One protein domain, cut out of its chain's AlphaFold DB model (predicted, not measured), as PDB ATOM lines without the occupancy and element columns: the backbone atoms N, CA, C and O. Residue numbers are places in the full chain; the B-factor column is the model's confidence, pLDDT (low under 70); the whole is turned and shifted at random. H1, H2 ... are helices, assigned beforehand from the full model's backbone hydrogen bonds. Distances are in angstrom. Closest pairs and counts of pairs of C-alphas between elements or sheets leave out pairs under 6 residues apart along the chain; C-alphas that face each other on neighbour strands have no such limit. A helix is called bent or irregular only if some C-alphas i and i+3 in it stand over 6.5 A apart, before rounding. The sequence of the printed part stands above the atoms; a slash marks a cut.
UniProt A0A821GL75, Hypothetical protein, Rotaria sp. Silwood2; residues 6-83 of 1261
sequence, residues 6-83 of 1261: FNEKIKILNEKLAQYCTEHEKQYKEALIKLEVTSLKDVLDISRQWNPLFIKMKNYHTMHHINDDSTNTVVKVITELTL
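What this domain is: This is residues 6 to 83 of the 1261 residues of the protein "Hypothetical protein" of Rotaria sp. Silwood2 (UniProt A0A821GL75). Look for a long helical hairpin that opens like a V: the long helix H1 makes one arm, and the bent helix H2 folds back from its end, H2a close to H1 and H2b away from it. The short helix H3 fills the open end, between H1 and H2b. The printed part has 78 residues with three named helices, H1, H2, H3 along the chain, and no named strand; the class is all helix. It is only just compact, close to loose, with a radius of gyration of the C-alphas of 13.7 A, and elongated, spanning 40 by 25 by 20 A.

How they stand to each other: Start at H1, residues 6 to 33. H2, residues 37 to 64, was assigned as one helix by its hydrogen bonds but is bent: C-alphas 49 and 52 are 7.5 A apart, and its arms H2a, residues 37 to 49, and H2b, residues 52 to 64, stand at a steep tilt of 61 degrees. H1, with residues 24 to 32 alone, touches H2a in a helical hairpin, opposite ways at a shallow tilt of 33 degrees, only just short of steep; the closest C-alphas, of Ala 31 and Leu 40, are 5.7 A apart. With residues 14 to 22 alone, H1 touches H3, residues 72 to 80, the same way at a shallow tilt of 26 degrees; the closest C-alphas, of Ala 18 and Val 74, are 4.8 A apart. H3 also touches H2b, opposite ways at a steep tilt of 66 degrees, with the C-alphas of Lys 58 and Thr 79 closest at 6.2 A. H1 and H2b are apart, as are H2a and H3. In H1, H2a, H2b and H3 every O i to N i+4 pair is within hydrogen-bond range.

Where its parts are: Find C-alpha 6 at (-19.336, -37.490, -71.294); from there H1 runs 40.6 A to C-alpha 33. H2a runs 18.5 A from C-alpha 37, and H2b 18.3 A to C-alpha 64. H3 runs 12.5 A to C-alpha 80 at (-38.113, -18.827, -76.576).

The domain as a whole: The two C-alphas farthest apart, of Phe 6 and Leu 35, are 42.3 A apart. The printed part has no cut; the link from H1 to H2 is tight and that from H2 to H3 short. Confidence is low, with pLDDT under 70, at residues 62 to 73.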
ATOM      1  N   PHE A   6     -19.038 -38.502 -70.276       77.75
ATOM      2  CA  PHE A   6     -19.336 -37.490 -71.294       77.75
ATOM      3  C   PHE A   6     -20.820 -37.098 -71.332       77.75
ATOM      4  O   PHE A   6     -21.139 -35.911 -71.317       77.75
ATOM      5  N   ASN A   7     -21.727 -38.081 -71.325       74.25
ATOM      6  CA  ASN A   7     -23.174 -37.831 -71.360       74.25
ATOM      7  C   ASN A   7     -23.663 -37.098 -70.100       74.25
ATOM      8  O   ASN A   7     -24.527 -36.230 -70.184       74.25
ATOM      9  N   GLU A   8     -23.076 -37.402 -68.942       77.38
ATOM     10  CA  GLU A   8     -23.401 -36.748 -67.671       77.38
ATOM     11  C   GLU A   8     -22.915 -35.291 -67.653       77.38
ATOM     12  O   GLU A   8     -23.665 -34.381 -67.305       77.38
ATOM     13  N   LYS A   9     -21.696 -35.033 -68.144       80.38
ATOM     14  CA  LYS A   9     -21.158 -33.672 -68.299       80.38
ATOM     15  C   LYS A   9     -21.931 -32.830 -69.316       80.38
ATOM     16  O   LYS A   9     -22.138 -31.643 -69.072       80.38
ATOM     17  N   ILE A  10     -22.373 -33.424 -70.428       79.19
ATOM     18  CA  ILE A  10     -23.236 -32.759 -71.418       79.19
ATOM     19  C   ILE A  10     -24.589 -32.397 -70.800       79.19
ATOM     20  O   ILE A  10     -25.055 -31.276 -70.990       79.19
ATOM     21  N   LYS A  11     -25.188 -33.294 -70.008       79.00
ATOM     22  CA  LYS A  11     -26.443 -33.017 -69.300       79.00
ATOM     23  C   LYS A  11     -26.307 -31.834 -68.331       79.00
ATOM     24  O   LYS A  11     -27.122 -30.919 -68.382       79.00
ATOM     25  N   ILE A  12     -25.236 -31.792 -67.532       82.50
ATOM     26  CA  ILE A  12     -24.953 -30.672 -66.612       82.50
ATOM     27  C   ILE A  12     -24.735 -29.356 -67.374       82.50
ATOM     28  O   ILE A  12     -25.202 -28.300 -66.945       82.50
ATOM     29  N   LEU A  13     -24.011 -29.394 -68.497       82.25
ATOM     30  CA  LEU A  13     -23.800 -28.212 -69.337       82.25
ATOM     31  C   LEU A  13     -25.127 -27.693 -69.902       82.25
ATOM     32  O   LEU A  13     -25.370 -26.489 -69.860       82.25
ATOM     33  N   ASN A  14     -25.984 -28.598 -70.377       81.06
ATOM     34  CA  ASN A  14     -27.315 -28.275 -70.869       81.06
ATOM     35  C   ASN A  14     -28.171 -27.624 -69.770       81.06
ATOM     36  O   ASN A  14     -28.713 -26.545 -69.979       81.06
ATOM     37  N   GLU A  15     -28.239 -28.210 -68.575       81.88
ATOM     38  CA  GLU A  15     -28.992 -27.642 -67.447       81.88
ATOM     39  C   GLU A  15     -28.507 -26.231 -67.072       81.88
ATOM     40  O   GLU A  15     -29.319 -25.313 -66.941       81.88
ATOM     41  N   LYS A  16     -27.186 -26.017 -66.988       85.50
ATOM     42  CA  LYS A  16     -26.607 -24.690 -66.705       85.50
ATOM     43  C   LYS A  16     -26.894 -23.673 -67.803       85.50
ATOM     44  O   LYS A  16     -27.172 -22.514 -67.501       85.50
ATOM     45  N   LEU A  17     -26.818 -24.088 -69.067       83.75
ATOM     46  CA  LEU A  17     -27.099 -23.217 -70.203       83.75
ATOM     47  C   LEU A  17     -28.585 -22.839 -70.254       83.75
ATOM     48  O   LEU A  17     -28.895 -21.671 -70.455       83.75
ATOM     49  N   ALA A  18     -29.491 -23.793 -70.013       83.69
ATOM     50  CA  ALA A  18     -30.924 -23.524 -69.903       83.69
ATOM     51  C   ALA A  18     -31.210 -22.519 -68.781       83.69
ATOM     52  O   ALA A  18     -31.868 -21.514 -69.026       83.69
ATOM     53  N   GLN A  19     -30.655 -22.741 -67.584       86.56
ATOM     54  CA  GLN A  19     -30.828 -21.836 -66.447       86.56
ATOM     55  C   GLN A  19     -30.317 -20.421 -66.751       86.56
ATOM     56  O   GLN A  19     -31.018 -19.447 -66.488       86.56
ATOM     57  N   TYR A  20     -29.121 -20.306 -67.335       88.06
ATOM     58  CA  TYR A  20     -28.551 -19.019 -67.731       88.06
ATOM     59  C   TYR A  20     -29.438 -18.288 -68.743       88.06
ATOM     60  O   TYR A  20     -29.743 -17.113 -68.568       88.06
ATOM     61  N   CYS A  21     -29.885 -18.991 -69.784       85.50
ATOM     62  CA  CYS A  21     -30.751 -18.439 -70.817       85.50
ATOM     63  C   CYS A  21     -32.105 -17.971 -70.256       85.50
ATOM     64  O   CYS A  21     -32.573 -16.895 -70.620       85.50
ATOM     65  N   THR A  22     -32.715 -18.736 -69.344       85.69
ATOM     66  CA  THR A  22     -33.960 -18.343 -68.669       85.69
ATOM     67  C   THR A  22     -33.770 -17.099 -67.802       85.69
ATOM     68  O   THR A  22     -34.597 -16.191 -67.853       85.69
ATOM     69  N   GLU A  23     -32.684 -17.033 -67.030       87.31
ATOM     70  CA  GLU A  23     -32.397 -15.882 -66.170       87.31
ATOM     71  C   GLU A  23     -32.090 -14.624 -66.995       87.31
ATOM     72  O   GLU A  23     -32.620 -13.555 -66.710       87.31
ATOM     73  N   HIS A  24     -31.313 -14.755 -68.074       88.50
ATOM     74  CA  HIS A  24     -31.010 -13.655 -68.995       88.50
ATOM     75  C   HIS A  24     -32.271 -13.103 -69.678       88.50
ATOM     76  O   HIS A  24     -32.472 -11.891 -69.740       88.50
ATOM     77  N   GLU A  25     -33.165 -13.983 -70.142       89.06
ATOM     78  CA  GLU A  25     -34.446 -13.595 -70.745       89.06
ATOM     79  C   GLU A  25     -35.373 -12.899 -69.734       89.06
ATOM     80  O   GLU A  25     -36.071 -11.939 -70.066       89.06
ATOM     81  N   LYS A  26     -35.366 -13.356 -68.478       88.44
ATOM     82  CA  LYS A  26     -36.104 -12.717 -67.385       88.44
ATOM     83  C   LYS A  26     -35.554 -11.321 -67.082       88.44
ATOM     84  O   LYS A  26     -36.338 -10.376 -67.031       88.44
ATOM     85  N   GLN A  27     -34.234 -11.181 -66.951       89.25
ATOM     86  CA  GLN A  27     -33.568  -9.891 -66.735       89.25
ATOM     87  C   GLN A  27     -33.882  -8.901 -67.860       89.25
ATOM     88  O   GLN A  27     -34.209  -7.747 -67.590       89.25
ATOM     89  N   TYR A  28     -33.863  -9.358 -69.116       92.12
ATOM     90  CA  TYR A  28     -34.300  -8.564 -70.264       92.12
ATOM     91  C   TYR A  28     -35.742  -8.062 -70.105       92.12
ATOM     92  O   TYR A  28     -35.985  -6.858 -70.199       92.12
ATOM     93  N   LYS A  29     -36.699  -8.964 -69.853       90.88
ATOM     94  CA  LYS A  29     -38.123  -8.608 -69.747       90.88
ATOM     95  C   LYS A  29     -38.386  -7.636 -68.600       90.88
ATOM     96  O   LYS A  29     -39.108  -6.659 -68.784       90.88
ATOM     97  N   GLU A  30     -37.782  -7.870 -67.437       87.06
ATOM     98  CA  GLU A  30     -37.909  -6.984 -66.275       87.06
ATOM     99  C   GLU A  30     -37.319  -5.594 -66.553       87.06
ATOM    100  O   GLU A  30     -37.957  -4.581 -66.244       87.06
ATOM    101  N   ALA A  31     -36.145  -5.536 -67.190       87.69
ATOM    102  CA  ALA A  31     -35.499  -4.283 -67.556       87.69
ATOM    103  C   ALA A  31     -36.284  -3.515 -68.633       87.69
ATOM    104  O   ALA A  31     -36.354  -2.287 -68.575       87.69
ATOM    105  N   LEU A  32     -36.917  -4.210 -69.587       90.25
ATOM    106  CA  LEU A  32     -37.724  -3.590 -70.641       90.25
ATOM    107  C   LEU A  32     -39.024  -2.986 -70.093       90.25
ATOM    108  O   LEU A  32     -39.345  -1.854 -70.440       90.25
ATOM    109  N   ILE A  33     -39.730  -3.691 -69.198       82.88
ATOM    110  CA  ILE A  33     -40.982  -3.205 -68.581       82.88
ATOM    111  C   ILE A  33     -40.775  -1.858 -67.879       82.88
ATOM    112  O   ILE A  33     -41.639  -0.986 -67.931       82.88
ATOM    113  N   LYS A  34     -39.627  -1.682 -67.219       77.62
ATOM    114  CA  LYS A  34     -39.277  -0.452 -66.492       77.62
ATOM    115  C   LYS A  34     -38.462   0.540 -67.325       77.62
ATOM    116  O   LYS A  34     -38.119   1.608 -66.824       77.62
ATOM    117  N   LEU A  35     -38.115   0.171 -68.559       86.31
ATOM    118  CA  LEU A  35     -37.170   0.873 -69.427       86.31
ATOM    119  C   LEU A  35     -35.867   1.262 -68.695       86.31
ATOM    120  O   LEU A  35     -35.358   2.380 -68.800       86.31
ATOM    121  N   GLU A  36     -35.322   0.322 -67.920       89.38
ATOM    122  CA  GLU A  36     -34.128   0.541 -67.109       89.38
ATOM    123  C   GLU A  36     -32.874   0.519 -67.992       89.38
ATOM    124  O   GLU A  36     -32.301  -0.528 -68.293       89.38
ATOM    125  N   VAL A  37     -32.445   1.708 -68.419       89.19
ATOM    126  CA  VAL A  37     -31.398   1.884 -69.441       89.19
ATOM    127  C   VAL A  37     -30.093   1.150 -69.111       89.19
ATOM    128  O   VAL A  37     -29.481   0.572 -70.008       89.19
ATOM    129  N   THR A  38     -29.652   1.163 -67.850       88.62
ATOM    130  CA  THR A  38     -28.401   0.508 -67.431       88.62
ATOM    131  C   THR A  38     -28.502  -1.010 -67.569       88.62
ATOM    132  O   THR A  38     -27.681  -1.613 -68.252       88.62
ATOM    133  N   SER A  39     -29.555  -1.609 -67.011       89.06
ATOM    134  CA  SER A  39     -29.808  -3.050 -67.087       89.06
ATOM    135  C   SER A  39     -30.007  -3.514 -68.530       89.06
ATOM    136  O   SER A  39     -29.417  -4.505 -68.950       89.06
ATOM    137  N   LEU A  40     -30.757  -2.760 -69.341       91.81
ATOM    138  CA  LEU A  40     -30.939  -3.045 -70.769       91.81
ATOM    139  C   LEU A  40     -29.624  -2.978 -71.556       91.81
ATOM    140  O   LEU A  40     -29.406  -3.775 -72.468       91.81
ATOM    141  N   LYS A  41     -28.732  -2.045 -71.210       92.25
ATOM    142  CA  LYS A  41     -27.395  -1.960 -71.804       92.25
ATOM    143  C   LYS A  41     -26.567  -3.197 -71.456       92.25
ATOM    144  O   LYS A  41     -25.953  -3.769 -72.354       92.25
ATOM    145  N   ASP A  42     -26.577  -3.628 -70.200       89.88
ATOM    146  CA  ASP A  42     -25.827  -4.809 -69.762       89.88
ATOM    147  C   ASP A  42     -26.379  -6.091 -70.412       89.88
ATOM    148  O   ASP A  42     -25.619  -6.908 -70.937       89.88
ATOM    149  N   VAL A  43     -27.709  -6.209 -70.507       90.75
ATOM    150  CA  VAL A  43     -28.393  -7.270 -71.261       90.75
ATOM    151  C   VAL A  43     -27.970  -7.257 -72.730       90.75
ATOM    152  O   VAL A  43     -27.707  -8.320 -73.295       90.75
ATOM    153  N   LEU A  44     -27.871  -6.088 -73.370       89.94
ATOM    154  CA  LEU A  44     -27.427  -5.960 -74.761       89.94
ATOM    155  C   LEU A  44     -25.951  -6.324 -74.941       89.94
ATOM    156  O   LEU A  44     -25.620  -7.025 -75.898       89.94
ATOM    157  N   ASP A  45     -25.071  -5.881 -74.042       89.75
ATOM    158  CA  ASP A  45     -23.642  -6.211 -74.060       89.75
ATOM    159  C   ASP A  45     -23.438  -7.732 -74.000       89.75
ATOM    160  O   ASP A  45     -22.698  -8.297 -74.813       89.75
ATOM    161  N   ILE A  46     -24.164  -8.408 -73.106       88.31
ATOM    162  CA  ILE A  46     -24.155  -9.868 -72.978       88.31
ATOM    163  C   ILE A  46     -24.765 -10.519 -74.226       88.31
ATOM    164  O   ILE A  46     -24.136 -11.367 -74.863       88.31
ATOM    165  N   SER A  47     -25.964 -10.097 -74.631       87.00
ATOM    166  CA  SER A  47     -26.672 -10.673 -75.782       87.00
ATOM    167  C   SER A  47     -25.846 -10.576 -77.056       87.00
ATOM    168  O   SER A  47     -25.824 -11.520 -77.837       87.00
ATOM    169  N   ARG A  48     -25.113  -9.477 -77.255       86.31
ATOM    170  CA  ARG A  48     -24.249  -9.259 -78.420       86.31
ATOM    171  C   ARG A  48     -23.060 -10.220 -78.457       86.31
ATOM    172  O   ARG A  48     -22.693 -10.661 -79.546       86.31
ATOM    173  N   GLN A  49     -22.487 -10.569 -77.303       87.81
ATOM    174  CA  GLN A  49     -21.406 -11.560 -77.208       87.81
ATOM    175  C   GLN A  49     -21.900 -12.972 -77.542       87.81
ATOM    176  O   GLN A  49     -21.240 -13.702 -78.282       87.81
ATOM    177  N   TRP A  50     -23.080 -13.342 -77.041       85.06
ATOM    178  CA  TRP A  50     -23.635 -14.689 -77.194       85.06
ATOM    179  C   TRP A  50     -24.478 -14.881 -78.468       85.06
ATOM    180  O   TRP A  50     -24.729 -16.018 -78.875       85.06
ATOM    181  N   ASN A  51     -24.853 -13.797 -79.159       83.88
ATOM    182  CA  ASN A  51     -25.737 -13.810 -80.331       83.88
ATOM    183  C   ASN A  51     -25.330 -14.820 -81.425       83.88
ATOM    184  O   ASN A  51     -26.202 -15.539 -81.915       83.88
ATOM    185  N   PRO A  52     -24.040 -14.944 -81.817       85.88
ATOM    186  CA  PRO A  52     -23.641 -15.903 -82.848       85.88
ATOM    187  C   PRO A  52     -23.910 -17.357 -82.446       85.88
ATOM    188  O   PRO A  52     -24.226 -18.182 -83.306       85.88
ATOM    189  N   LEU A  53     -23.783 -17.674 -81.152       82.44
ATOM    190  CA  LEU A  53     -24.090 -18.997 -80.622       82.44
ATOM    191  C   LEU A  53     -25.602 -19.227 -80.620       82.44
ATOM    192  O   LEU A  53     -26.053 -20.235 -81.157       82.44
ATOM    193  N   PHE A  54     -26.382 -18.275 -80.104       81.75
ATOM    194  CA  PHE A  54     -27.842 -18.387 -80.044       81.75
ATOM    195  C   PHE A  54     -28.475 -18.556 -81.427       81.75
ATOM    196  O   PHE A  54     -29.305 -19.443 -81.613       81.75
ATOM    197  N   ILE A  55     -28.020 -17.796 -82.430       81.44
ATOM    198  CA  ILE A  55     -28.486 -17.936 -83.819       81.44
ATOM    199  C   ILE A  55     -28.152 -19.325 -84.372       81.44
ATOM    200  O   ILE A  55     -29.014 -19.975 -84.966       81.44
ATOM    201  N   LYS A  56     -26.919 -19.812 -84.169       81.50
ATOM    202  CA  LYS A  56     -26.526 -21.156 -84.620       81.50
ATOM    203  C   LYS A  56     -27.376 -22.238 -83.968       81.50
ATOM    204  O   LYS A  56     -27.819 -23.141 -84.667       81.50
ATOM    205  N   MET A  57     -27.622 -22.140 -82.664       74.62
ATOM    206  CA  MET A  57     -28.433 -23.116 -81.936       74.62
ATOM    207  C   MET A  57     -29.897 -23.096 -82.395       74.62
ATOM    208  O   MET A  57     -30.470 -24.160 -82.617       74.62
ATOM    209  N   LYS A  58     -30.476 -21.908 -82.622       76.25
ATOM    210  CA  LYS A  58     -31.855 -21.749 -83.111       76.25
ATOM    211  C   LYS A  58     -32.011 -22.314 -84.528       76.25
ATOM    212  O   LYS A  58     -32.880 -23.149 -84.751       76.25
ATOM    213  N   ASN A  59     -31.101 -21.972 -85.445       77.94
ATOM    214  CA  ASN A  59     -31.104 -22.492 -86.818       77.94
ATOM    215  C   ASN A  59     -30.893 -24.011 -86.875       77.94
ATOM    216  O   ASN A  59     -31.567 -24.698 -87.640       77.94
ATOM    217  N   TYR A  60     -29.971 -24.539 -86.065       72.06
ATOM    218  CA  TYR A  60     -29.705 -25.976 -86.000       72.06
ATOM    219  C   TYR A  60     -30.936 -26.749 -85.516       72.06
ATOM    220  O   TYR A  60     -31.281 -27.779 -86.090       72.06
ATOM    221  N   HIS A  61     -31.650 -26.220 -84.518       70.00
ATOM    222  CA  HIS A  61     -32.916 -26.793 -84.078       70.00
ATOM    223  C   HIS A  61     -33.983 -26.769 -85.188       70.00
ATOM    224  O   HIS A  61     -34.586 -27.807 -85.469       70.00
ATOM    225  N   THR A  62     -34.174 -25.628 -85.864       68.12
ATOM    226  CA  THR A  62     -35.163 -25.483 -86.950       68.12
ATOM    227  C   THR A  62     -34.892 -26.422 -88.130       68.12
ATOM    228  O   THR A  62     -35.835 -26.899 -88.752       68.12
ATOM    229  N   MET A  63     -33.625 -26.714 -88.440       68.44
ATOM    230  CA  MET A  63     -33.246 -27.575 -89.570       68.44
ATOM    231  C   MET A  63     -33.312 -29.081 -89.278       68.44
ATOM    232  O   MET A  63     -33.444 -29.860 -90.220       68.44
ATOM    233  N   HIS A  64     -33.192 -29.509 -88.017       65.00
ATOM    234  CA  HIS A  64     -32.940 -30.920 -87.693       65.00
ATOM    235  C   HIS A  64     -33.995 -31.613 -86.816       65.00
ATOM    236  O   HIS A  64     -33.820 -32.800 -86.560       65.00
ATOM    237  N   HIS A  65     -35.069 -30.933 -86.381       59.47
ATOM    238  CA  HIS A  65     -36.159 -31.517 -85.569       59.47
ATOM    239  C   HIS A  65     -35.650 -32.499 -84.495       59.47
ATOM    240  O   HIS A  65     -36.001 -33.680 -84.473       59.47
ATOM    241  N   ILE A  66     -34.752 -32.009 -83.639       61.00
ATOM    242  CA  ILE A  66     -34.084 -32.820 -82.616       61.00
ATOM    243  C   ILE A  66     -35.135 -33.324 -81.620       61.00
ATOM    244  O   ILE A  66     -35.727 -32.525 -80.902       61.00
ATOM    245  N   ASN A  67     -35.349 -34.642 -81.594       55.38
ATOM    246  CA  ASN A  67     -36.325 -35.344 -80.752       55.38
ATOM    247  C   ASN A  67     -35.588 -36.209 -79.703       55.38
ATOM    248  O   ASN A  67     -35.820 -37.411 -79.586       55.38
ATOM    249  N   ASP A  68     -34.619 -35.608 -79.005       61.84
ATOM    250  CA  ASP A  68     -33.799 -36.255 -77.971       61.84
ATOM    251  C   ASP A  68     -34.155 -35.691 -76.586       61.84
ATOM    252  O   ASP A  68     -33.886 -34.521 -76.288       61.84
ATOM    253  N   ASP A  69     -34.719 -36.551 -75.729       59.25
ATOM    254  CA  ASP A  69     -35.151 -36.237 -74.360       59.25
ATOM    255  C   ASP A  69     -34.055 -35.591 -73.501       59.25
ATOM    256  O   ASP A  69     -34.355 -34.802 -72.604       59.25
ATOM    257  N   SER A  70     -32.776 -35.856 -73.790       60.66
ATOM    258  CA  SER A  70     -31.645 -35.289 -73.046       60.66
ATOM    259  C   SER A  70     -31.333 -33.817 -73.379       60.66
ATOM    260  O   SER A  70     -30.551 -33.172 -72.673       60.66
ATOM    261  N   THR A  71     -31.959 -33.263 -74.426       64.69
ATOM    262  CA  THR A  71     -31.733 -31.886 -74.915       64.69
ATOM    263  C   THR A  71     -32.994 -31.014 -74.939       64.69
ATOM    264  O   THR A  71     -32.879 -29.789 -75.051       64.69
ATOM    265  N   ASN A  72     -34.179 -31.610 -74.747       69.69
ATOM    266  CA  ASN A  72     -35.487 -30.946 -74.827       69.69
ATOM    267  C   ASN A  72     -35.597 -29.666 -73.974       69.69
ATOM    268  O   ASN A  72     -36.125 -28.657 -74.444       69.69
ATOM    269  N   THR A  73     -35.056 -29.656 -72.752       69.50
ATOM    270  CA  THR A  73     -35.117 -28.484 -71.857       69.50
ATOM    271  C   THR A  73     -34.335 -27.284 -72.401       69.50
ATOM    272  O   THR A  73     -34.838 -26.165 -72.393       69.50
ATOM    273  N   VAL A  74     -33.122 -27.502 -72.921       74.69
ATOM    274  CA  VAL A  74     -32.290 -26.434 -73.511       74.69
ATOM    275  C   VAL A  74     -32.884 -25.939 -74.815       74.69
ATOM    276  O   VAL A  74     -32.933 -24.736 -75.054       74.69
ATOM    277  N   VAL A  75     -33.357 -26.866 -75.645       74.25
ATOM    278  CA  VAL A  75     -33.994 -26.562 -76.924       74.25
ATOM    279  C   VAL A  75     -35.196 -25.639 -76.725       74.25
ATOM    280  O   VAL A  75     -35.263 -24.603 -77.383       74.25
ATOM    281  N   LYS A  76     -36.075 -25.953 -75.763       76.94
ATOM    282  CA  LYS A  76     -37.242 -25.125 -75.430       76.94
ATOM    283  C   LYS A  76     -36.848 -23.698 -75.035       76.94
ATOM    284  O   LYS A  76     -37.385 -22.732 -75.575       76.94
ATOM    285  N   VAL A  77     -35.872 -23.556 -74.138       80.06
ATOM    286  CA  VAL A  77     -35.418 -22.233 -73.681       80.06
ATOM    287  C   VAL A  77     -34.769 -21.442 -74.825       80.06
ATOM    288  O   VAL A  77     -35.010 -20.248 -74.959       80.06
ATOM    289  N   ILE A  78     -33.997 -22.091 -75.700       76.38
ATOM    290  CA  ILE A  78     -33.357 -21.438 -76.855       76.38
ATOM    291  C   ILE A  78     -34.380 -20.985 -77.900       76.38
ATOM    292  O   ILE A  78     -34.200 -19.932 -78.517       76.38
ATOM    293  N   THR A  79     -35.456 -21.749 -78.115       75.00
ATOM    294  CA  THR A  79     -36.526 -21.334 -79.031       75.00
ATOM    295  C   THR A  79     -37.244 -20.075 -78.548       75.00
ATOM    296  O   THR A  79     -37.553 -19.206 -79.368       75.00
ATOM    297  N   GLU A  80     -37.433 -19.950 -77.234       80.31
ATOM    298  CA  GLU A  80     -38.113 -18.827 -76.576       80.31
ATOM    299  C   GLU A  80     -37.195 -17.618 -76.321       80.31
ATOM    300  O   GLU A  80     -37.695 -16.540 -76.008       80.31
ATOM    301  N   LEU A  81     -35.875 -17.766 -76.485       84.56
ATOM    302  CA  LEU A  81     -34.902 -16.704 -76.226       84.56
ATOM    303  C   LEU A  81     -35.006 -15.567 -77.253       84.56
ATOM    304  O   LEU A  81     -35.007 -15.808 -78.474       84.56
ATOM    305  N   THR A  82     -35.033 -14.333 -76.754       87.94
ATOM    306  CA  THR A  82     -35.092 -13.119 -77.566       87.94
ATOM    307  C   THR A  82     -33.706 -12.808 -78.136       87.94
ATOM    308  O   THR A  82     -32.710 -12.714 -77.419       87.94
ATOM    309  N   LEU A  83     -33.614 -12.660 -79.460       87.69
ATOM    310  CA  LEU A  83     -32.345 -12.356 -80.127       87.69
ATOM    311  C   LEU A  83     -31.966 -10.884 -79.956       87.69
ATOM    312  O   LEU A  83     -32.827 -10.015 -79.847       87.69
TER     313      LEU A  83